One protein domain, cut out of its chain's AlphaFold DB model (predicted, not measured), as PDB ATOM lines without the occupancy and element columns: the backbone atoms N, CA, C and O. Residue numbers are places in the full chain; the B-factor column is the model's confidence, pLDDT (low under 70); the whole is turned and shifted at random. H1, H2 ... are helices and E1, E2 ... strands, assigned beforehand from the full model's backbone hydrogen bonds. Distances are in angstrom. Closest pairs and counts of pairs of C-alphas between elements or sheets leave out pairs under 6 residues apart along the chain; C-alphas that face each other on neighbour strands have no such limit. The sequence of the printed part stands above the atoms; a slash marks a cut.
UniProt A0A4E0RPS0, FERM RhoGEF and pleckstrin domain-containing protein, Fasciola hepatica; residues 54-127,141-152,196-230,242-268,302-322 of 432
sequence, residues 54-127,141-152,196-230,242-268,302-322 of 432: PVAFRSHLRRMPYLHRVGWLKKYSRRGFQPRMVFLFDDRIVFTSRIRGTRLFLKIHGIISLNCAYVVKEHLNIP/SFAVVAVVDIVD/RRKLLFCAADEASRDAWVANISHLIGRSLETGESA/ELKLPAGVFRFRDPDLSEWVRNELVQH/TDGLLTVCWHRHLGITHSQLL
ATOM      1  N   PRO A  54     220.255 173.743 119.681       54.12
ATOM      2  CA  PRO A  54     219.070 172.992 120.086       54.12
ATOM      3  C   PRO A  54     219.414 171.902 121.104       54.12
ATOM      4  O   PRO A  54     218.598 171.584 121.959       54.12
ATOM      5  N   VAL A  55     220.642 171.378 121.056       57.81
ATOM      6  CA  VAL A  55     221.174 170.387 121.993       57.81
ATOM      7  C   VAL A  55     221.359 170.975 123.393       57.81
ATOM      8  O   VAL A  55     220.839 170.405 124.343       57.81
ATOM      9  N   ALA A  56     222.014 172.132 123.538       56.94
ATOM     10  CA  ALA A  56     222.214 172.772 124.845       56.94
ATOM     11  C   ALA A  56     220.880 173.189 125.491       56.94
ATOM     12  O   ALA A  56     220.651 172.959 126.676       56.94
ATOM     13  N   PHE A  57     219.954 173.722 124.689       59.56
ATOM     14  CA  PHE A  57     218.613 174.074 125.152       59.56
ATOM     15  C   PHE A  57     217.778 172.838 125.534       59.56
ATOM     16  O   PHE A  57     217.087 172.855 126.552       59.56
ATOM     17  N   ARG A  58     217.874 171.740 124.767       63.47
ATOM     18  CA  ARG A  58     217.253 170.448 125.112       63.47
ATOM     19  C   ARG A  58     217.841 169.869 126.397       63.47
ATOM     20  O   ARG A  58     217.076 169.433 127.247       63.47
ATOM     21  N   SER A  59     219.160 169.911 126.578       65.88
ATOM     22  CA  SER A  59     219.822 169.484 127.819       65.88
ATOM     23  C   SER A  59     219.388 170.324 129.018       65.88
ATOM     24  O   SER A  59     219.208 169.800 130.112       65.88
ATOM     25  N   HIS A  60     219.156 171.620 128.813       64.94
ATOM     26  CA  HIS A  60     218.665 172.502 129.859       64.94
ATOM     27  C   HIS A  60     217.185 172.256 130.193       64.94
ATOM     28  O   HIS A  60     216.815 172.249 131.363       64.94
ATOM     29  N   LEU A  61     216.338 171.996 129.189       63.38
ATOM     30  CA  LEU A  61     214.959 171.560 129.417       63.38
ATOM     31  C   LEU A  61     214.880 170.198 130.105       63.38
ATOM     32  O   LEU A  61     213.976 170.020 130.911       63.38
ATOM     33  N   ARG A  62     215.842 169.297 129.844       62.81
ATOM     34  CA  ARG A  62     215.993 167.992 130.516       62.81
ATOM     35  C   ARG A  62     216.161 168.064 132.019       62.81
ATOM     36  O   ARG A  62     215.875 167.096 132.710       62.81
ATOM     37  N   ARG A  63     216.573 169.215 132.526       65.56
ATOM     38  CA  ARG A  63     216.629 169.483 133.950       65.56
ATOM     39  C   ARG A  63     215.356 170.225 134.338       65.56
ATOM     40  O   ARG A  63     215.389 171.442 134.501       65.56
ATOM     41  N   MET A  64     214.233 169.503 134.380       64.06
ATOM     42  CA  MET A  64     212.938 170.071 134.769       64.06
ATOM     43  C   MET A  64     213.103 170.847 136.087       64.06
ATOM     44  O   MET A  64     213.486 170.241 137.089       64.06
ATOM     45  N   PRO A  65     212.899 172.179 136.091       72.25
ATOM     46  CA  PRO A  65     212.977 172.969 137.312       72.25
ATOM     47  C   PRO A  65     211.810 172.618 138.235       72.25
ATOM     48  O   PRO A  65     210.853 171.959 137.819       72.25
ATOM     49  N   TYR A  66     211.852 173.091 139.477       82.00
ATOM     50  CA  TYR A  66     210.762 172.844 140.407       82.00
ATOM     51  C   TYR A  66     209.463 173.463 139.871       82.00
ATOM     52  O   TYR A  66     209.416 174.621 139.438       82.00
ATOM     53  N   LEU A  67     208.399 172.658 139.852       85.00
ATOM     54  CA  LEU A  67     207.066 173.100 139.465       85.00
ATOM     55  C   LEU A  67     206.456 173.884 140.628       85.00
ATOM     56  O   LEU A  67     206.384 173.389 141.743       85.00
ATOM     57  N   HIS A  68     205.938 175.080 140.365       86.88
ATOM     58  CA  HIS A  68     205.223 175.876 141.365       86.88
ATOM     59  C   HIS A  68     203.713 175.784 141.225       86.88
ATOM     60  O   HIS A  68     202.999 175.674 142.225       86.88
ATOM     61  N   ARG A  69     203.217 175.871 139.990       91.19
ATOM     62  CA  ARG A  69     201.783 175.918 139.700       91.19
ATOM     63  C   ARG A  69     201.501 175.369 138.312       91.19
ATOM     64  O   ARG A  69     202.228 175.652 137.367       91.19
ATOM     65  N   VAL A  70     200.389 174.663 138.174       91.38
ATOM     66  CA  VAL A  70     199.794 174.310 136.887       91.38
ATOM     67  C   VAL A  70     198.338 174.748 136.866       91.38
ATOM     68  O   VAL A  70     197.658 174.704 137.886       91.38
ATOM     69  N   GLY A  71     197.830 175.184 135.720       92.12
ATOM     70  CA  GLY A  71     196.416 175.506 135.610       92.12
ATOM     71  C   GLY A  71     195.992 176.023 134.252       92.12
ATOM     72  O   GLY A  71     196.776 176.107 133.306       92.12
ATOM     73  N   TRP A  72     194.718 176.369 134.176       92.25
ATOM     74  CA  TRP A  72     194.087 176.919 132.989       92.25
ATOM     75  C   TRP A  72     194.212 178.449 132.937       92.25
ATOM     76  O   TRP A  72     193.988 179.128 133.937       92.25
ATOM     77  N   LEU A  73     194.539 179.000 131.762       92.06
ATOM     78  CA  LEU A  73     194.496 180.438 131.466       92.06
ATOM     79  C   LEU A  73     194.065 180.685 130.011       92.06
ATOM     80  O   LEU A  73     194.402 179.929 129.098       92.06
ATOM     81  N   LYS A  74     193.386 181.802 129.748       90.12
ATOM     82  CA  LYS A  74     193.067 182.281 128.396       90.12
ATOM     83  C   LYS A  74     194.187 183.173 127.866       90.12
ATOM     84  O   LYS A  74     194.345 184.307 128.296       90.12
ATOM     85  N   LYS A  75     194.939 182.717 126.865       89.25
ATOM     86  CA  LYS A  75     195.952 183.535 126.183       89.25
ATOM     87  C   LYS A  75     195.315 184.392 125.086       89.25
ATOM     88  O   LYS A  75     194.643 183.856 124.200       89.25
ATOM     89  N   TYR A  76     195.604 185.691 125.065       85.56
ATOM     90  CA  TYR A  76     195.185 186.576 123.979       85.56
ATOM     91  C   TYR A  76     195.948 186.289 122.674       85.56
ATOM     92  O   TYR A  76     197.132 185.910 122.642       85.56
ATOM     93  N   SER A  77     195.245 186.444 121.560       81.25
ATOM     94  CA  SER A  77     195.746 186.215 120.209       81.25
ATOM     95  C   SER A  77     195.012 187.111 119.212       81.25
ATOM     96  O   SER A  77     194.027 187.750 119.563       81.25
ATOM     97  N   ARG A  78     195.412 187.075 117.933       80.19
ATOM     98  CA  ARG A  78     194.690 187.771 116.849       80.19
ATOM     99  C   ARG A  78     193.228 187.325 116.698       80.19
ATOM    100  O   ARG A  78     192.455 188.021 116.067       80.19
ATOM    101  N   ARG A  79     192.863 186.158 117.243       82.50
ATOM    102  CA  ARG A  79     191.491 185.619 117.235       82.50
ATOM    103  C   ARG A  79     190.807 185.759 118.602       82.50
ATOM    104  O   ARG A  79     189.942 184.954 118.923       82.50
ATOM    105  N   GLY A  80     191.274 186.679 119.445       83.56
ATOM    106  CA  GLY A  80     190.797 186.850 120.816       83.56
ATOM    107  C   GLY A  80     191.422 185.877 121.818       83.56
ATOM    108  O   GLY A  80     192.456 185.241 121.552       83.56
ATOM    109  N   PHE A  81     190.795 185.798 122.991       86.56
ATOM    110  CA  PHE A  81     191.202 184.957 124.111       86.56
ATOM    111  C   PHE A  81     190.958 183.477 123.830       86.56
ATOM    112  O   PHE A  81     189.867 183.071 123.443       86.56
ATOM    113  N   GLN A  82     191.984 182.651 124.035       88.75
ATOM    114  CA  GLN A  82     191.883 181.211 123.824       88.75
ATOM    115  C   GLN A  82     192.429 180.434 125.024       88.75
ATOM    116  O   GLN A  82     193.536 180.739 125.468       88.75
ATOM    117  N   PRO A  83     191.724 179.392 125.494       90.56
ATOM    118  CA  PRO A  83     192.143 178.607 126.650       90.56
ATOM    119  C   PRO A  83     193.438 177.840 126.363       90.56
ATOM    120  O   PRO A  83     193.628 177.343 125.243       90.56
ATOM    121  N   ARG A  84     194.331 177.781 127.354       90.19
ATOM    122  CA  ARG A  84     195.636 177.104 127.362       90.19
ATOM    123  C   ARG A  84     195.906 176.514 128.745       90.19
ATOM    124  O   ARG A  84     195.539 177.122 129.745       90.19
ATOM    125  N   MET A  85     196.583 175.368 128.781       90.56
ATOM    126  CA  MET A  85     197.223 174.908 130.014       90.56
ATOM    127  C   MET A  85     198.552 175.638 130.170       90.56
ATOM    128  O   MET A  85     199.281 175.825 129.190       90.56
ATOM    129  N   VAL A  86     198.842 176.066 131.390       91.75
ATOM    130  CA  VAL A  86     200.027 176.839 131.748       91.75
ATOM    131  C   VAL A  86     200.693 176.189 132.954       91.75
ATOM    132  O   VAL A  86     200.024 175.823 133.916       91.75
ATOM    133  N   PHE A  87     202.011 176.061 132.882       90.06
ATOM    134  CA  PHE A  87     202.888 175.488 133.891       90.06
ATOM    135  C   PHE A  87     203.902 176.558 134.287       90.06
ATOM    136  O   PHE A  87     204.586 177.121 133.430       90.06
ATOM    137  N   LEU A  88     203.974 176.860 135.575       90.69
ATOM    138  CA  LEU A  88     204.920 177.791 136.169       90.69
ATOM    139  C   LEU A  88     206.003 176.996 136.881       90.69
ATOM    140  O   LEU A  88     205.708 176.288 137.844       90.69
ATOM    141  N   PHE A  89     207.233 177.157 136.422       87.56
ATOM    142  CA  PHE A  89     208.435 176.619 137.041       87.56
ATOM    143  C   PHE A  89     209.272 177.754 137.638       87.56
ATOM    144  O   PHE A  89     208.982 178.925 137.388       87.56
ATOM    145  N   ASP A  90     210.325 177.401 138.378       84.44
ATOM    146  CA  ASP A  90     211.258 178.349 139.014       84.44
ATOM    147  C   ASP A  90     211.730 179.480 138.091       84.44
ATOM    148  O   ASP A  90     211.795 180.640 138.490       84.44
ATOM    149  N   ASP A  91     212.095 179.137 136.855       81.94
ATOM    150  CA  ASP A  91     212.801 180.026 135.933       81.94
ATOM    151  C   ASP A  91     212.029 180.302 134.638       81.94
ATOM    152  O   ASP A  91     212.482 181.083 133.796       81.94
ATOM    153  N   ARG A  92     210.868 179.662 134.444       84.06
ATOM    154  CA  ARG A  92     210.108 179.747 133.195       84.06
ATOM    155  C   ARG A  92     208.623 179.471 133.363       84.06
ATOM    156  O   ARG A  92     208.189 178.710 134.221       84.06
ATOM    157  N   ILE A  93     207.848 180.001 132.428       88.25
ATOM    158  CA  ILE A  93     206.449 179.645 132.207       88.25
ATOM    159  C   ILE A  93     206.354 178.861 130.903       88.25
ATOM    160  O   ILE A  93     206.723 179.364 129.842       88.25
ATOM    161  N   VAL A  94     205.809 177.652 130.950       86.81
ATOM    162  CA  VAL A  94     205.503 176.843 129.765       86.81
ATOM    163  C   VAL A  94     204.002 176.868 129.541       86.81
ATOM    164  O   VAL A  94     203.227 176.660 130.468       86.81
ATOM    165  N   PHE A  95     203.560 177.097 128.309       88.25
ATOM    166  CA  PHE A  95     202.140 177.034 127.986       88.25
ATOM    167  C   PHE A  95     201.886 176.216 126.729       88.25
ATOM    168  O   PHE A  95     202.668 176.213 125.769       88.25
ATOM    169  N   THR A  96     200.768 175.500 126.740       87.81
ATOM    170  CA  THR A  96     200.415 174.573 125.672       87.81
ATOM    171  C   THR A  96     199.800 175.288 124.477       87.81
ATOM    172  O   THR A  96     199.574 176.500 124.459       87.81
ATOM    173  N   SER A  97     199.597 174.535 123.406       84.94
ATOM    174  CA  SER A  97     198.817 174.913 122.242       84.94
ATOM    175  C   SER A  97     197.332 174.805 122.562       84.94
ATOM    176  O   SER A  97     196.921 174.381 123.638       84.94
ATOM    177  N   ARG A  98     196.497 175.233 121.615       79.44
ATOM    178  CA  ARG A  98     195.055 175.044 121.748       79.44
ATOM    179  C   ARG A  98     194.764 173.551 121.839       79.44
ATOM    180  O   ARG A  98     195.099 172.823 120.908       79.44
ATOM    181  N   ILE A  99     194.112 173.138 122.916       74.44
ATOM    182  CA  ILE A  99     193.625 171.770 123.058       74.44
ATOM    183  C   ILE A  99     192.378 171.634 122.179       74.44
ATOM    184  O   ILE A  99     191.496 172.501 122.192       74.44
ATOM    185  N   ARG A 100     192.359 170.603 121.333       66.75
ATOM    186  CA  ARG A 100     191.250 170.260 120.436       66.75
ATOM    187  C   ARG A 100     190.873 168.804 120.687       66.75
ATOM    188  O   ARG A 100     191.766 167.966 120.748       66.75
ATOM    189  N   GLY A 101     189.577 168.519 120.771       65.06
ATOM    190  CA  GLY A 101     189.058 167.172 121.018       65.06
ATOM    191  C   GLY A 101     188.761 166.890 122.493       65.06
ATOM    192  O   GLY A 101     188.788 167.793 123.326       65.06
ATOM    193  N   THR A 102     188.433 165.630 122.782       57.72
ATOM    194  CA  THR A 102     187.995 165.146 124.105       57.72
ATOM    195  C   THR A 102     189.144 164.714 125.014       57.72
ATOM    196  O   THR A 102     188.974 164.693 126.228       57.72
ATOM    197  N   ARG A 103     190.315 164.382 124.453       64.12
ATOM    198  CA  ARG A 103     191.521 164.016 125.208       64.12
ATOM    199  C   ARG A 103     192.472 165.203 125.316       64.12
ATOM    200  O   ARG A 103     192.669 165.936 124.340       64.12
ATOM    201  N   LEU A 104     193.087 165.380 126.485       69.56
ATOM    202  CA  LEU A 104     194.093 166.416 126.689       69.56
ATOM    203  C   LEU A 104     195.410 166.043 126.002       69.56
ATOM    204  O   LEU A 104     196.291 165.417 126.578       69.56
ATOM    205  N   PHE A 105     195.584 166.501 124.767       68.94
ATOM    206  CA  PHE A 105     196.891 166.469 124.114       68.94
ATOM    207  C   PHE A 105     197.674 167.743 124.446       68.94
ATOM    208  O   PHE A 105     197.441 168.818 123.881       68.94
ATOM    209  N   LEU A 106     198.617 167.628 125.382       75.25
ATOM    210  CA  LEU A 106     199.465 168.731 125.840       75.25
ATOM    211  C   LEU A 106     200.625 168.975 124.869       75.25
ATOM    212  O   LEU A 106     201.774 168.640 125.131       75.25
ATOM    213  N   LYS A 107     200.331 169.605 123.732       81.38
ATOM    214  CA  LYS A 107     201.376 170.099 122.826       81.38
ATOM    215  C   LYS A 107     201.919 171.430 123.332       81.38
ATOM    216  O   LYS A 107     201.129 172.350 123.524       81.38
ATOM    217  N   ILE A 108     203.229 171.604 123.469       82.31
ATOM    218  CA  ILE A 108     203.803 172.890 123.896       82.31
ATOM    219  C   ILE A 108     203.643 173.932 122.788       82.31
ATOM    220  O   ILE A 108     203.809 173.643 121.606       82.31
ATOM    221  N   HIS A 109     203.275 175.159 123.159       83.62
ATOM    222  CA  HIS A 109     203.233 176.292 122.231       83.62
ATOM    223  C   HIS A 109     204.411 177.239 122.413       83.62
ATOM    224  O   HIS A 109     204.924 177.785 121.434       83.62
ATOM    225  N   GLY A 110     204.798 177.489 123.660       82.44
ATOM    226  CA  GLY A 110     205.889 178.395 123.957       82.44
ATOM    227  C   GLY A 110     206.336 178.329 125.404       82.44
ATOM    228  O   GLY A 110     205.628 177.827 126.276       82.44
ATOM    229  N   ILE A 111     207.533 178.858 125.612       83.56
ATOM    230  CA  ILE A 111     208.218 178.956 126.893       83.56
ATOM    231  C   ILE A 111     208.601 180.418 127.081       83.56
ATOM    232  O   ILE A 111     209.103 181.046 126.151       83.56
ATOM    233  N   ILE A 112     208.333 180.967 128.254       84.94
ATOM    234  CA  ILE A 112     208.674 182.334 128.630       84.94
ATOM    235  C   ILE A 112     209.700 182.229 129.748       84.94
ATOM    236  O   ILE A 112     209.384 181.664 130.789       84.94
ATOM    237  N   SER A 113     210.909 182.736 129.534       84.06
ATOM    238  CA  SER A 113     211.888 182.868 130.612       84.06
ATOM    239  C   SER A 113     211.400 183.904 131.621       84.06
ATOM    240  O   SER A 113     210.887 184.953 131.229       84.06
ATOM    241  N   LEU A 114     211.544 183.608 132.913       83.94
ATOM    242  CA  LEU A 114     211.309 184.574 133.987       83.94
ATOM    243  C   LEU A 114     212.504 185.520 134.177       83.94
ATOM    244  O   LEU A 114     212.387 186.525 134.876       83.94
ATOM    245  N   ASN A 115     213.636 185.242 133.522       76.62
ATOM    246  CA  ASN A 115     214.785 186.136 133.513       76.62
ATOM    247  C   ASN A 115     214.417 187.451 132.803       76.62
ATOM    248  O   ASN A 115     213.994 187.433 131.647       76.62
ATOM    249  N   CYS A 116     214.544 188.579 133.507       67.06
ATOM    250  CA  CYS A 116     214.123 189.913 133.049       67.06
ATOM    251  C   CYS A 116     212.628 190.043 132.693       67.06
ATOM    252  O   CYS A 116     212.231 191.001 132.024       67.06
ATOM    253  N   ALA A 117     211.792 189.108 133.149       77.62
ATOM    254  CA  ALA A 117     210.347 189.221 133.047       77.62
ATOM    255  C   ALA A 117     209.804 190.137 134.147       77.62
ATOM    256  O   ALA A 117     210.328 190.185 135.256       77.62
ATOM    257  N   TYR A 118     208.696 190.812 133.867       78.44
ATOM    258  CA  TYR A 118     207.865 191.426 134.899       78.44
ATOM    259  C   TYR A 118     206.399 191.108 134.629       78.44
ATOM    260  O   TYR A 118     206.020 190.860 133.482       78.44
ATOM    261  N   VAL A 119     205.594 191.102 135.689       84.06
ATOM    262  CA  VAL A 119     204.153 190.854 135.638       84.06
ATOM    263  C   VAL A 119     203.391 192.111 136.041       84.06
ATOM    264  O   VAL A 119     203.731 192.770 137.018       84.06
ATOM    265  N   VAL A 120     202.353 192.448 135.279       80.69
ATOM    266  CA  VAL A 120     201.454 193.578 135.559       80.69
ATOM    267  C   VAL A 120     200.023 193.076 135.550       80.69
ATOM    268  O   VAL A 120     199.688 192.260 134.692       80.69
ATOM    269  N   LYS A 121     199.207 193.583 136.481       79.00
ATOM    270  CA  LYS A 121     197.748 193.458 136.463       79.00
ATOM    271  C   LYS A 121     197.182 194.567 135.584       79.00
ATOM    272  O   LYS A 121     197.399 195.738 135.883       79.00
ATOM    273  N   GLU A 122     196.453 194.222 134.529       69.62
ATOM    274  CA  GLU A 122     195.720 195.226 133.745       69.62
ATOM    275  C   GLU A 122     194.226 194.930 133.690       69.62
ATOM    276  O   GLU A 122     193.802 193.772 133.587       69.62
ATOM    277  N   HIS A 123     193.449 196.012 133.704       62.34
ATOM    278  CA  HIS A 123     192.026 196.018 133.404       62.34
ATOM    279  C   HIS A 123     191.854 196.356 131.920       62.34
ATOM    280  O   HIS A 123     192.354 197.374 131.442       62.34
ATOM    281  N   LEU A 124     191.188 195.481 131.167       61.16
ATOM    282  CA  LEU A 124     190.860 195.754 129.771       61.16
ATOM    283  C   LEU A 124     189.572 196.572 129.716       61.16
ATOM    284  O   LEU A 124     188.485 196.008 129.787       61.16
ATOM    285  N   ASN A 125     189.698 197.884 129.533       51.97
ATOM    286  CA  ASN A 125     188.592 198.697 129.039       51.97
ATOM    287  C   ASN A 125     188.504 198.457 127.529       51.97
ATOM    288  O   ASN A 125     189.301 199.004 126.767       51.97
ATOM    289  N   ILE A 126     187.605 197.575 127.090       51.12
ATOM    290  CA  ILE A 126     187.333 197.372 125.662       51.12
ATOM    291  C   ILE A 126     186.473 198.565 125.202       51.12
ATOM    292  O   ILE A 126     185.341 198.681 125.669       51.12
ATOM    293  N   PRO A 127     186.961 199.468 124.329       34.25
ATOM    294  CA  PRO A 127     186.155 200.591 123.859       34.25
ATOM    295  C   PRO A 127     185.122 200.075 122.846       34.25
ATOM    296  O   PRO A 127     185.520 199.492 121.836       34.25
ATOM    297  N   SER A 141     185.980 192.273 132.866       47.84
ATOM    298  CA  SER A 141     186.777 192.289 134.121       47.84
ATOM    299  C   SER A 141     187.694 191.096 134.410       47.84
ATOM    300  O   SER A 141     187.954 190.790 135.569       47.84
ATOM    301  N   PHE A 142     188.310 190.471 133.405       47.12
ATOM    302  CA  PHE A 142     189.334 189.454 133.681       47.12
ATOM    303  C   PHE A 142     190.734 189.874 133.210       47.12
ATOM    304  O   PHE A 142     191.234 189.468 132.163       47.12
ATOM    305  N   ALA A 143     191.392 190.635 134.090       50.62
ATOM    306  CA  ALA A 143     192.626 190.169 134.708       50.62
ATOM    307  C   ALA A 143     193.796 189.787 133.780       50.62
ATOM    308  O   ALA A 143     194.121 188.608 133.632       50.62
ATOM    309  N   VAL A 144     194.462 190.778 133.192       54.06
ATOM    310  CA  VAL A 144     195.620 190.548 132.320       54.06
ATOM    311  C   VAL A 144     196.876 190.269 133.145       54.06
ATOM    312  O   VAL A 144     197.293 191.135 133.902       54.06
ATOM    313  N   VAL A 145     197.517 189.112 132.950       58.06
ATOM    314  CA  VAL A 145     198.932 188.876 133.298       58.06
ATOM    315  C   VAL A 145     199.752 189.241 132.065       58.06
ATOM    316  O   VAL A 145     199.719 188.513 131.071       58.06
ATOM    317  N   ALA A 146     200.444 190.380 132.105       58.16
ATOM    318  CA  ALA A 146     201.377 190.781 131.057       58.16
ATOM    319  C   ALA A 146     202.791 190.322 131.417       58.16
ATOM    320  O   ALA A 146     203.381 190.911 132.312       58.16
ATOM    321  N   VAL A 147     203.337 189.318 130.721       60.66
ATOM    322  CA  VAL A 147     204.779 189.024 130.797       60.66
ATOM    323  C   VAL A 147     205.474 189.777 129.675       60.66
ATOM    324  O   VAL A 147     205.142 189.575 128.500       60.66
ATOM    325  N   VAL A 148     206.380 190.683 130.034       58.78
ATOM    326  CA  VAL A 148     207.136 191.497 129.082       58.78
ATOM    327  C   VAL A 148     208.613 191.161 129.184       58.78
ATOM    328  O   VAL A 148     209.194 191.184 130.261       58.78
ATOM    329  N   ASP A 149     209.183 190.870 128.023       54.72
ATOM    330  CA  ASP A 149     210.596 190.589 127.812       54.72
ATOM    331  C   ASP A 149     211.377 191.880 127.507       54.72
ATOM    332  O   ASP A 149     210.913 192.720 126.719       54.72
ATOM    333  N   ILE A 150     212.554 192.034 128.117       50.31
ATOM    334  CA  ILE A 150     213.542 193.059 127.766       50.31
ATOM    335  C   ILE A 150     214.532 192.403 126.801       50.31
ATOM    336  O   ILE A 150     215.464 191.726 127.219       50.31
ATOM    337  N   VAL A 151     214.334 192.611 125.499       46.66
ATOM    338  CA  VAL A 151     215.326 192.197 124.499       46.66
ATOM    339  C   VAL A 151     216.482 193.194 124.533       46.66
ATOM    340  O   VAL A 151     216.273 194.375 124.238       46.66
ATOM    341  N   ASP A 152     217.675 192.717 124.883       39.06
ATOM    342  CA  ASP A 152     218.912 193.489 124.783       39.06
ATOM    343  C   ASP A 152     219.398 193.546 123.319       39.06
ATOM    344  O   ASP A 152     219.259 192.592 122.542       39.06
ATOM    345  N   ARG A 196     209.166 195.596 123.076       52.00
ATOM    346  CA  ARG A 196     208.566 194.905 124.230       52.00
ATOM    347  C   ARG A 196     207.480 193.941 123.742       52.00
ATOM    348  O   ARG A 196     206.432 194.376 123.259       52.00
ATOM    349  N   ARG A 197     207.697 192.628 123.861       66.12
ATOM    350  CA  ARG A 197     206.667 191.626 123.543       66.12
ATOM    351  C   ARG A 197     205.792 191.405 124.769       66.12
ATOM    352  O   ARG A 197     206.180 190.696 125.684       66.12
ATOM    353  N   LYS A 198     204.606 192.007 124.766       75.38
ATOM    354  CA  LYS A 198     203.595 191.839 125.813       75.38
ATOM    355  C   LYS A 198     202.721 190.621 125.510       75.38
ATOM    356  O   LYS A 198     202.021 190.598 124.497       75.38
ATOM    357  N   LEU A 199     202.767 189.599 126.363       81.94
ATOM    358  CA  LEU A 199     201.849 188.458 126.296       81.94
ATOM    359  C   LEU A 199     200.731 188.643 127.310       81.94
ATOM    360  O   LEU A 199     201.026 188.748 128.489       81.94
ATOM    361  N   LEU A 200     199.478 188.653 126.854       85.12
ATOM    362  CA  LEU A 200     198.310 188.817 127.721       85.12
ATOM    363  C   LEU A 200     197.686 187.452 128.021       85.12
ATOM    364  O   LEU A 200     197.348 186.705 127.091       85.12
ATOM    365  N   PHE A 201     197.491 187.160 129.303       88.81
ATOM    366  CA  PHE A 201     196.696 186.032 129.781       88.81
ATOM    367  C   PHE A 201     195.552 186.518 130.658       88.81
ATOM    368  O   PHE A 201     195.718 187.495 131.367       88.81
ATOM    369  N   CYS A 202     194.431 185.815 130.616       88.06
ATOM    370  CA  CYS A 202     193.215 186.078 131.368       88.06
ATOM    371  C   CYS A 202     192.900 184.842 132.225       88.06
ATOM    372  O   CYS A 202     192.929 183.716 131.717       88.06
ATOM    373  N   ALA A 203     192.674 185.041 133.524       89.75
ATOM    374  CA  ALA A 203     192.278 183.982 134.454       89.75
ATOM    375  C   ALA A 203     190.756 183.748 134.432       89.75
ATOM    376  O   ALA A 203     190.026 184.501 133.794       89.75
ATOM    377  N   ALA A 204     190.289 182.686 135.095       87.19
ATOM    378  CA  ALA A 204     188.858 182.389 135.207       87.19
ATOM    379  C   ALA A 204     188.118 183.396 136.101       87.19
ATOM    380  O   ALA A 204     186.982 183.751 135.815       87.19
ATOM    381  N   ASP A 205     188.793 183.865 137.149       85.62
ATOM    382  CA  ASP A 205     188.271 184.773 138.162       85.62
ATOM    383  C   ASP A 205     189.404 185.643 138.751       85.62
ATOM    384  O   ASP A 205     190.593 185.466 138.444       85.62
ATOM    385  N   GLU A 206     189.028 186.608 139.589       84.62
ATOM    386  CA  GLU A 206     189.939 187.558 140.235       84.62
ATOM    387  C   GLU A 206     190.906 186.901 141.234       84.62
ATOM    388  O   GLU A 206     192.102 187.205 141.216       84.62
ATOM    389  N   ALA A 207     190.439 185.948 142.043       87.19
ATOM    390  CA  ALA A 207     191.291 185.252 143.004       87.19
ATOM    391  C   ALA A 207     192.343 184.393 142.281       87.19
ATOM    392  O   ALA A 207     193.530 184.419 142.620       87.19
ATOM    393  N   SER A 208     191.937 183.700 141.214       88.50
ATOM    394  CA  SER A 208     192.834 182.960 140.329       88.50
ATOM    395  C   SER A 208     193.887 183.877 139.702       88.50
ATOM    396  O   SER A 208     195.070 183.521 139.704       88.50
ATOM    397  N   ARG A 209     193.504 185.064 139.198       87.56
ATOM    398  CA  ARG A 209     194.458 186.072 138.690       87.56
ATOM    399  C   ARG A 209     195.487 186.417 139.751       87.56
ATOM    400  O   ARG A 209     196.686 186.369 139.477       87.56
ATOM    401  N   ASP A 210     195.017 186.822 140.922       88.19
ATOM    402  CA  ASP A 210     195.880 187.353 141.970       88.19
ATOM    403  C   ASP A 210     196.865 186.303 142.460       88.19
ATOM    404  O   ASP A 210     198.044 186.611 142.637       88.19
ATOM    405  N   ALA A 211     196.432 185.048 142.539       90.12
ATOM    406  CA  ALA A 211     197.302 183.936 142.872       90.12
ATOM    407  C   ALA A 211     198.380 183.679 141.796       90.12
ATOM    408  O   ALA A 211     199.544 183.454 142.135       90.12
ATOM    409  N   TRP A 212     198.038 183.763 140.502       91.12
ATOM    410  CA  TRP A 212     199.023 183.679 139.414       91.12
ATOM    411  C   TRP A 212     200.037 184.825 139.465       91.12
ATOM    412  O   TRP A 212     201.238 184.581 139.369       91.12
ATOM    413  N   VAL A 213     199.572 186.063 139.644       89.00
ATOM    414  CA  VAL A 213     200.442 187.244 139.732       89.00
ATOM    415  C   VAL A 213     201.364 187.148 140.942       89.00
ATOM    416  O   VAL A 213     202.565 187.334 140.787       89.00
ATOM    417  N   ALA A 214     200.839 186.794 142.116       90.12
ATOM    418  CA  ALA A 214     201.635 186.634 143.329       90.12
ATOM    419  C   ALA A 214     202.729 185.570 143.157       90.12
ATOM    420  O   ALA A 214     203.883 185.814 143.504       90.12
ATOM    421  N   ASN A 215     202.399 184.411 142.572       90.31
ATOM    422  CA  ASN A 215     203.380 183.354 142.330       90.31
ATOM    423  C   ASN A 215     204.461 183.792 141.330       90.31
ATOM    424  O   ASN A 215     205.639 183.564 141.584       90.31
ATOM    425  N   ILE A 216     204.090 184.456 140.230       89.06
ATOM    426  CA  ILE A 216     205.057 184.937 139.231       89.06
ATOM    427  C   ILE A 216     205.956 186.035 139.820       89.06
ATOM    428  O   ILE A 216     207.175 185.948 139.691       89.06
ATOM    429  N   SER A 217     205.382 187.033 140.501       87.94
ATOM    430  CA  SER A 217     206.140 188.121 141.136       87.94
ATOM    431  C   SER A 217     207.143 187.599 142.158       87.94
ATOM    432  O   SER A 217     208.290 188.036 142.167       87.94
ATOM    433  N   HIS A 218     206.731 186.637 142.988       88.56
ATOM    434  CA  HIS A 218     207.603 186.025 143.986       88.56
ATOM    435  C   HIS A 218     208.812 185.325 143.342       88.56
ATOM    436  O   HIS A 218     209.936 185.472 143.815       88.56
ATOM    437  N   LEU A 219     208.614 184.602 142.234       86.69
ATOM    438  CA  LEU A 219     209.707 183.911 141.538       86.69
ATOM    439  C   LEU A 219     210.671 184.871 140.844       86.69
ATOM    440  O   LEU A 219     211.886 184.680 140.912       86.69
ATOM    441  N   ILE A 220     210.144 185.937 140.240       83.38
ATOM    442  CA  ILE A 220     210.969 186.998 139.657       83.38
ATOM    443  C   ILE A 220     211.814 187.665 140.757       83.38
ATOM    444  O   ILE A 220     213.021 187.817 140.576       83.38
ATOM    445  N   GLY A 221     211.220 187.981 141.916       78.31
ATOM    446  CA  GLY A 221     211.918 188.580 143.062       78.31
ATOM    447  C   GLY A 221     213.067 187.720 143.602       78.31
ATOM    448  O   GLY A 221     214.186 188.210 143.745       78.31
ATOM    449  N   ARG A 222     212.852 186.407 143.784       74.00
ATOM    450  CA  ARG A 222     213.918 185.473 144.216       74.00
ATOM    451  C   ARG A 222     215.110 185.443 143.260       74.00
ATOM    452  O   ARG A 222     216.247 185.242 143.693       74.00
ATOM    453  N   SER A 223     214.870 185.626 141.960       60.22
ATOM    454  CA  SER A 223     215.944 185.665 140.962       60.22
ATOM    455  C   SER A 223     216.809 186.932 141.057       60.22
ATOM    456  O   SER A 223     217.946 186.890 140.581       60.22
ATOM    457  N   LEU A 224     216.298 188.028 141.632       58.56
ATOM    458  CA  LEU A 224     217.049 189.267 141.879       58.56
ATOM    459  C   LEU A 224     217.868 189.176 143.178       58.56
ATOM    460  O   LEU A 224     219.065 189.440 143.157       58.56
ATOM    461  N   GLU A 225     217.269 188.699 144.271       53.62
ATOM    462  CA  GLU A 225     217.939 188.598 145.583       53.62
ATOM    463  C   GLU A 225     219.107 187.597 145.591       53.62
ATOM    464  O   GLU A 225     220.131 187.806 146.241       53.62
ATOM    465  N   THR A 226     219.015 186.525 144.797       51.06
ATOM    466  CA  THR A 226     220.113 185.553 144.635       51.06
ATOM    467  C   THR A 226     221.324 186.087 143.854       51.06
ATOM    468  O   THR A 226     222.256 185.313 143.594       51.06
ATOM    469  N   GLY A 227     221.304 187.365 143.452       48.41
ATOM    470  CA  GLY A 227     222.420 188.087 142.847       48.41
ATOM    471  C   GLY A 227     223.237 188.949 143.818       48.41
ATOM    472  O   GLY A 227     224.369 189.275 143.478       48.41
ATOM    473  N   GLU A 228     222.718 189.287 145.006       44.19
ATOM    474  CA  GLU A 228     223.327 190.331 145.860       44.19
ATOM    475  C   GLU A 228     223.837 189.855 147.229       44.19
ATOM    476  O   GLU A 228     224.553 190.598 147.895       44.19
ATOM    477  N   SER A 229     223.562 188.616 147.654       42.66
ATOM    478  CA  SER A 229     223.991 188.134 148.979       42.66
ATOM    479  C   SER A 229     224.706 186.784 148.923       42.66
ATOM    480  O   SER A 229     224.113 185.733 149.155       42.66
ATOM    481  N   ALA A 230     225.981 186.832 148.527       41.88
ATOM    482  CA  ALA A 230     227.096 185.956 148.919       41.88
ATOM    483  C   ALA A 230     228.221 186.155 147.895       41.88
ATOM    484  O   ALA A 230     227.969 186.017 146.700       41.88
ATOM    485  N   GLU A 242     225.463 179.901 132.929       49.81
ATOM    486  CA  GLU A 242     225.337 178.886 131.864       49.81
ATOM    487  C   GLU A 242     224.011 178.111 131.941       49.81
ATOM    488  O   GLU A 242     223.541 177.541 130.956       49.81
ATOM    489  N   LEU A 243     223.389 178.111 133.121       54.78
ATOM    490  CA  LEU A 243     222.161 177.397 133.436       54.78
ATOM    491  C   LEU A 243     220.926 178.300 133.546       54.78
ATOM    492  O   LEU A 243     219.883 177.810 133.971       54.78
ATOM    493  N   LYS A 244     220.998 179.593 133.216       63.75
ATOM    494  CA  LYS A 244     219.806 180.450 133.156       63.75
ATOM    495  C   LYS A 244     219.327 180.554 131.715       63.75
ATOM    496  O   LYS A 244     220.103 180.848 130.810       63.75
ATOM    497  N   LEU A 245     218.029 180.341 131.499       69.06
ATOM    498  CA  LEU A 245     217.422 180.633 130.207       69.06
ATOM    499  C   LEU A 245     217.687 182.099 129.824       69.06
ATOM    500  O   LEU A 245     217.465 182.992 130.657       69.06
ATOM    501  N   PRO A 246     218.087 182.373 128.567       70.19
ATOM    502  CA  PRO A 246     218.151 183.743 128.086       70.19
ATOM    503  C   PRO A 246     216.784 184.415 128.245       70.19
ATOM    504  O   PRO A 246     215.744 183.745 128.252       70.19
ATOM    505  N   ALA A 247     216.787 185.736 128.416       73.75
ATOM    506  CA  ALA A 247     215.550 186.496 128.493       73.75
ATOM    507  C   ALA A 247     214.713 186.253 127.224       73.75
ATOM    508  O   ALA A 247     215.235 186.209 126.105       73.75
ATOM    509  N   GLY A 248     213.417 186.020 127.431       72.94
ATOM    510  CA  GLY A 248     212.436 186.061 126.362       72.94
ATOM    511  C   GLY A 248     211.551 184.859 126.124       72.94
ATOM    512  O   GLY A 248     211.352 183.990 126.974       72.94
ATOM    513  N   VAL A 249     210.886 184.907 124.965       77.25
ATOM    514  CA  VAL A 249     209.804 183.990 124.588       77.25
ATOM    515  C   VAL A 249     210.263 183.065 123.472       77.25
ATOM    516  O   VAL A 249     210.387 183.471 122.313       77.25
ATOM    517  N   PHE A 250     210.395 181.791 123.809       76.38
ATOM    518  CA  PHE A 250     210.834 180.733 122.917       76.38
ATOM    519  C   PHE A 250     209.634 179.958 122.373       76.38
ATOM    520  O   PHE A 250     208.711 179.602 123.107       76.38
ATOM    521  N   ARG A 251     209.629 179.692 121.064       76.06
ATOM    522  CA  ARG A 251     208.627 178.843 120.406       76.06
ATOM    523  C   ARG A 251     209.338 177.770 119.608       76.06
ATOM    524  O   ARG A 251     210.167 178.091 118.763       76.06
ATOM    525  N   PHE A 252     208.948 176.524 119.828       66.00
ATOM    526  CA  PHE A 252     209.503 175.372 119.131       66.00
ATOM    527  C   PHE A 252     208.416 174.746 118.268       66.00
ATOM    528  O   PHE A 252     207.265 174.632 118.687       66.00
ATOM    529  N   ARG A 253     208.769 174.376 117.036       59.94
ATOM    530  CA  ARG A 253     207.885 173.610 116.143       59.94
ATOM    531  C   ARG A 253     208.138 172.102 116.221       59.94
ATOM    532  O   ARG A 253     207.472 171.361 115.511       59.94
ATOM    533  N   ASP A 254     209.059 171.688 117.085       65.25
ATOM    534  CA  ASP A 254     209.507 170.312 117.266       65.25
ATOM    535  C   ASP A 254     208.478 169.484 118.072       65.25
ATOM    536  O   ASP A 254     208.222 169.805 119.242       65.25
ATOM    537  N   PRO A 255     207.842 168.464 117.465       67.12
ATOM    538  CA  PRO A 255     206.919 167.565 118.155       67.12
ATOM    539  C   PRO A 255     207.585 166.767 119.283       67.12
ATOM    540  O   PRO A 255     206.965 166.596 120.334       67.12
ATOM    541  N   ASP A 256     208.847 166.370 119.113       68.94
ATOM    542  CA  ASP A 256     209.552 165.467 120.033       68.94
ATOM    543  C   ASP A 256     209.765 166.120 121.399       68.94
ATOM    544  O   ASP A 256     209.658 165.483 122.446       68.94
ATOM    545  N   LEU A 257     209.990 167.436 121.407       67.50
ATOM    546  CA  LEU A 257     210.125 168.205 122.639       67.50
ATOM    547  C   LEU A 257     208.810 168.279 123.423       67.50
ATOM    548  O   LEU A 257     208.821 168.273 124.651       67.50
ATOM    549  N   SER A 258     207.679 168.367 122.717       71.00
ATOM    550  CA  SER A 258     206.364 168.386 123.366       71.00
ATOM    551  C   SER A 258     206.057 167.040 124.011       71.00
ATOM    552  O   SER A 258     205.575 167.017 125.139       71.00
ATOM    553  N   GLU A 259     206.372 165.941 123.321       71.81
ATOM    554  CA  GLU A 259     206.233 164.587 123.862       71.81
ATOM    555  C   GLU A 259     207.160 164.352 125.054       71.81
ATOM    556  O   GLU A 259     206.719 163.843 126.081       71.81
ATOM    557  N   TRP A 260     208.419 164.786 124.965       72.31
ATOM    558  CA  TRP A 260     209.369 164.638 126.063       72.31
ATOM    559  C   TRP A 260     208.930 165.407 127.318       72.31
ATOM    560  O   TRP A 260     208.834 164.813 128.385       72.31
ATOM    561  N   VAL A 261     208.577 166.695 127.202       69.25
ATOM    562  CA  VAL A 261     208.086 167.469 128.359       69.25
ATOM    563  C   VAL A 261     206.776 166.893 128.900       69.25
ATOM    564  O   VAL A 261     206.566 166.895 130.107       69.25
ATOM    565  N   ARG A 262     205.887 166.391 128.033       69.25
ATOM    566  CA  ARG A 262     204.672 165.696 128.474       69.25
ATOM    567  C   ARG A 262     205.028 164.454 129.286       69.25
ATOM    568  O   ARG A 262     204.412 164.245 130.322       69.25
ATOM    569  N   ASN A 263     205.992 163.657 128.837       70.31
ATOM    570  CA  ASN A 263     206.443 162.481 129.574       70.31
ATOM    571  C   ASN A 263     207.057 162.878 130.914       70.31
ATOM    572  O   ASN A 263     206.657 162.329 131.921       70.31
ATOM    573  N   GLU A 264     207.909 163.893 130.979       68.81
ATOM    574  CA  GLU A 264     208.427 164.353 132.275       68.81
ATOM    575  C   GLU A 264     207.332 164.891 133.206       68.81
ATOM    576  O   GLU A 264     207.360 164.648 134.407       68.81
ATOM    577  N   LEU A 265     206.347 165.616 132.666       65.88
ATOM    578  CA  LEU A 265     205.276 166.195 133.478       65.88
ATOM    579  C   LEU A 265     204.220 165.175 133.906       65.88
ATOM    580  O   LEU A 265     203.621 165.364 134.954       65.88
ATOM    581  N   VAL A 266     203.953 164.147 133.095       62.97
ATOM    582  CA  VAL A 266     202.808 163.227 133.257       62.97
ATOM    583  C   VAL A 266     203.247 161.776 133.525       62.97
ATOM    584  O   VAL A 266     202.440 160.965 133.969       62.97
ATOM    585  N   GLN A 267     204.502 161.405 133.246       52.81
ATOM    586  CA  GLN A 267     204.992 160.021 133.243       52.81
ATOM    587  C   GLN A 267     206.461 159.871 133.696       52.81
ATOM    588  O   GLN A 267     207.372 159.722 132.885       52.81
ATOM    589  N   HIS A 268     206.672 159.687 134.998       37.12
ATOM    590  CA  HIS A 268     207.663 158.706 135.446       37.12
ATOM    591  C   HIS A 268     206.940 157.386 135.742       37.12
ATOM    592  O   HIS A 268     206.620 157.086 136.887       37.12
ATOM    593  N   THR A 302     199.028 163.760 137.474       75.00
ATOM    594  CA  THR A 302     198.302 162.751 136.694       75.00
ATOM    595  C   THR A 302     197.506 163.385 135.554       75.00
ATOM    596  O   THR A 302     197.026 164.519 135.651       75.00
ATOM    597  N   ASP A 303     197.313 162.638 134.462       77.44
ATOM    598  CA  ASP A 303     196.481 163.075 133.327       77.44
ATOM    599  C   ASP A 303     195.042 163.410 133.769       77.44
ATOM    600  O   ASP A 303     194.421 164.365 133.292       77.44
ATOM    601  N   GLY A 304     194.542 162.685 134.776       81.88
ATOM    602  CA  GLY A 304     193.256 162.951 135.413       81.88
ATOM    603  C   GLY A 304     193.190 164.337 136.058       81.88
ATOM    604  O   GLY A 304     192.237 165.078 135.814       81.88
ATOM    605  N   LEU A 305     194.210 164.727 136.828       85.44
ATOM    606  CA  LEU A 305     194.259 166.039 137.478       85.44
ATOM    607  C   LEU A 305     194.323 167.181 136.456       85.44
ATOM    608  O   LEU A 305     193.589 168.162 136.574       85.44
ATOM    609  N   LEU A 306     195.145 167.038 135.412       86.81
ATOM    610  CA  LEU A 306     195.247 168.040 134.345       86.81
ATOM    611  C   LEU A 306     193.928 168.191 133.580       86.81
ATOM    612  O   LEU A 306     193.516 169.314 133.275       86.81
ATOM    613  N   THR A 307     193.234 167.076 133.345       86.12
ATOM    614  CA  THR A 307     191.889 167.040 132.749       86.12
ATOM    615  C   THR A 307     190.894 167.816 133.601       86.12
ATOM    616  O   THR A 307     190.140 168.643 133.082       86.12
ATOM    617  N   VAL A 308     190.932 167.636 134.920       89.69
ATOM    618  CA  VAL A 308     190.072 168.374 135.850       89.69
ATOM    619  C   VAL A 308     190.385 169.873 135.829       89.69
ATOM    620  O   VAL A 308     189.458 170.669 135.674       89.69
ATOM    621  N   CYS A 309     191.661 170.263 135.913       91.19
ATOM    622  CA  CYS A 309     192.084 171.667 135.827       91.19
ATOM    623  C   CYS A 309     191.596 172.330 134.532       91.19
ATOM    624  O   CYS A 309     191.072 173.444 134.564       91.19
ATOM    625  N   TRP A 310     191.715 171.629 133.400       90.88
ATOM    626  CA  TRP A 310     191.258 172.127 132.106       90.88
ATOM    627  C   TRP A 310     189.745 172.342 132.062       90.88
ATOM    628  O   TRP A 310     189.300 173.408 131.646       90.88
ATOM    629  N   HIS A 311     188.952 171.354 132.486       88.81
ATOM    630  CA  HIS A 311     187.491 171.415 132.373       88.81
ATOM    631  C   HIS A 311     186.820 172.298 133.426       88.81
ATOM    632  O   HIS A 311     185.720 172.787 133.179       88.81
ATOM    633  N   ARG A 312     187.452 172.500 134.587       90.50
ATOM    634  CA  ARG A 312     186.927 173.375 135.650       90.50
ATOM    635  C   ARG A 312     187.506 174.787 135.608       90.50
ATOM    636  O   ARG A 312     187.107 175.615 136.412       90.50
ATOM    637  N   HIS A 313     188.423 175.060 134.677       91.56
ATOM    638  CA  HIS A 313     189.151 176.327 134.579       91.56
ATOM    639  C   HIS A 313     189.925 176.679 135.863       91.56
ATOM    640  O   HIS A 313     190.008 177.841 136.254       91.56
ATOM    641  N   LEU A 314     190.513 175.667 136.508       91.12
ATOM    642  CA  LEU A 314     191.220 175.800 137.783       91.12
ATOM    643  C   LEU A 314     192.736 175.658 137.620       91.12
ATOM    644  O   LEU A 314     193.253 175.226 136.584       91.12
ATOM    645  N   GLY A 315     193.450 176.022 138.681       91.06
ATOM    646  CA  GLY A 315     194.865 175.732 138.852       91.06
ATOM    647  C   GLY A 315     195.151 175.135 140.222       91.06
ATOM    648  O   GLY A 315     194.363 175.284 141.153       91.06
ATOM    649  N   ILE A 316     196.293 174.471 140.324       91.38
ATOM    650  CA  ILE A 316     196.801 173.833 141.531       91.38
ATOM    651  C   ILE A 316     198.284 174.175 141.700       91.38
ATOM    652  O   ILE A 316     199.038 174.239 140.722       91.38
ATOM    653  N   THR A 317     198.704 174.433 142.935       91.12
ATOM    654  CA  THR A 317     200.115 174.623 143.283       91.12
ATOM    655  C   THR A 317     200.783 173.298 143.627       91.12
ATOM    656  O   THR A 317     200.140 172.351 144.074       91.12
ATOM    657  N   HIS A 318     202.104 173.229 143.486       85.69
ATOM    658  CA  HIS A 318     202.854 172.044 143.901       85.69
ATOM    659  C   HIS A 318     202.718 171.759 145.404       85.69
ATOM    660  O   HIS A 318     202.618 170.609 145.803       85.69
ATOM    661  N   SER A 319     202.604 172.795 146.244       86.44
ATOM    662  CA  SER A 319     202.317 172.613 147.672       86.44
ATOM    663  C   SER A 319     200.959 171.956 147.933       86.44
ATOM    664  O   SER A 319     200.868 171.069 148.768       86.44
ATOM    665  N   GLN A 320     199.907 172.339 147.200       88.00
ATOM    666  CA  GLN A 320     198.592 171.697 147.320       88.00
ATOM    667  C   GLN A 320     198.641 170.224 146.913       88.00
ATOM    668  O   GLN A 320     197.928 169.407 147.482       88.00
ATOM    669  N   LEU A 321     199.480 169.899 145.935       83.81
ATOM    670  CA  LEU A 321     199.679 168.541 145.456       83.81
ATOM    671  C   LEU A 321     200.438 167.673 146.466       83.81
ATOM    672  O   LEU A 321     199.998 166.565 146.748       83.81
ATOM    673  N   LEU A 322     201.518 168.193 147.062       84.19
ATOM    674  CA  LEU A 322     202.232 167.509 148.145       84.19
ATOM    675  C   LEU A 322     201.314 167.274 149.348       84.19
ATOM    676  O   LEU A 322     201.166 166.141 149.788       84.19
TER     677      LEU A 322
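AT A GLANCE: This is residues 54 to 127, 141 to 152, 196 to 230, 242 to 268 and 302 to 322 of the 432 residues of the protein "FERM RhoGEF and pleckstrin domain-containing protein" of Fasciola hepatica (UniProt A0A4E0RPS0). One strongly twisted sheet of eight strands curls round the long helix H2, with the meander E1, E2, E3 and E4 on one side of that helix and the strands E5, E6 and E7 on another. H3 and H4 pack on the side of the meander turned away from H2, H1 lies farther out near H3, H5 sits beside the sheet after the short strand E8, and residues 225 to 230 stick out. The printed part has 169 residues, with five named helices and eight named strands in the order H1 E1 E2 E3 E4 E5 E6 E7 H2 H3 H4 E8 H5. The sheet is branched, its neighbour pairs are antiparallel, and the class is mixed, helices and strands. The whole is compact, with a radius of gyration of the C-alphas of 15.7 A, and its outline is rounded, with spans of 45 by 40 by 34 A.

HOW THE PARTS SIT: E1, residues 67 to 75, bends by 69 degrees at residue 72, and its pairing is staggered. E2, residues 82 to 89, lies on one side of it and forms an antiparallel hairpin with it, with N 71 and O 86 2.9 A apart. On the other side of E1 lie E8, residues 315 to 317, beside residues 68 to 71, and E7, residues 198 to 202, beside residues 73 to 75. N 70 and O 316 are 2.9 A apart, and N 74 and O 202 are 2.8 A apart. E3, residues 92 to 96, and E4, residues 108 to 113, complete the meander, each strand the antiparallel neighbour of the one before, with N 87 to O 94 at 2.8 A and N 93 to O 112 at 2.8 A. E6, residues 144 to 148, is the antiparallel neighbour of E7, with N 145 to O 201 at 2.9 A, and of the edge strand E5, residues 118 to 122, with N 144 to O 122 at 3.1 A. H2, residues 206 to 225, is on the sheet, which curls round it; its closest C-alphas to E5 are those of Ser 217 and Val 119, 6.5 A apart. H4, residues 303 to 312, is on the sheet at a height over the sheet of 8.7 A, over E1 and only just over E8, with 3 C-alphas falling on E8. It runs slantwise to the strands, at 34 degrees to E1 on the local plane, and the C-alphas of Trp 310 and Trp 72, the closest of the two, are 5.6 A apart. H3, residues 255 to 266, is on the sheet too, and the closest C-alphas of H3 and E4 are those of Ser 258 and Ile 108, 5.2 A apart. H1, residues 54 to 61, is not on the sheet and is close to H3 but not clearly touching, with Arg 58 and Leu 257 the closest at 7.9 A between C-alphas. H5, residues 318 to 322, stands at the sheet's level. In H1, H2, H3, H4 and H5 every O i to N i+4 pair is within hydrogen-bond range.

IN THESE COORDINATES: H1 begins at C-alpha 54, (219.070, 172.992, 120.086), and is 10.3 A long. E1 measures 20.2 A, E2 21.7 A, E3 13.3 A, E4 14.5 A, E5 12.8 A, E6 12.0 A, E7 13.1 A and E8 7.0 A. H2 runs 28.5 A from C-alpha 206 at (189.939, 187.558, 140.235), H3 measures 16.2 A and H4 14.2 A. H5, 6.2 A, ends at C-alpha 322, (202.232, 167.509, 148.145).

THE WHOLE: The two C-alphas farthest apart are those of Gly 101 and Ala 230, 50.8 A. Four cuts interrupt the printed part: 13.2 A between C-alphas 127 and 141, 10.5 A between 152 and 196, 18.5 A between 230 and 242, and 10.3 A between 268 and 302. The link from E3 to E4, 11 residues, is long. Mean pLDDT of the printed part is 74.7, and 63 residues are under 70, among them 54 to 64, 141 to 152 and 223 to 230.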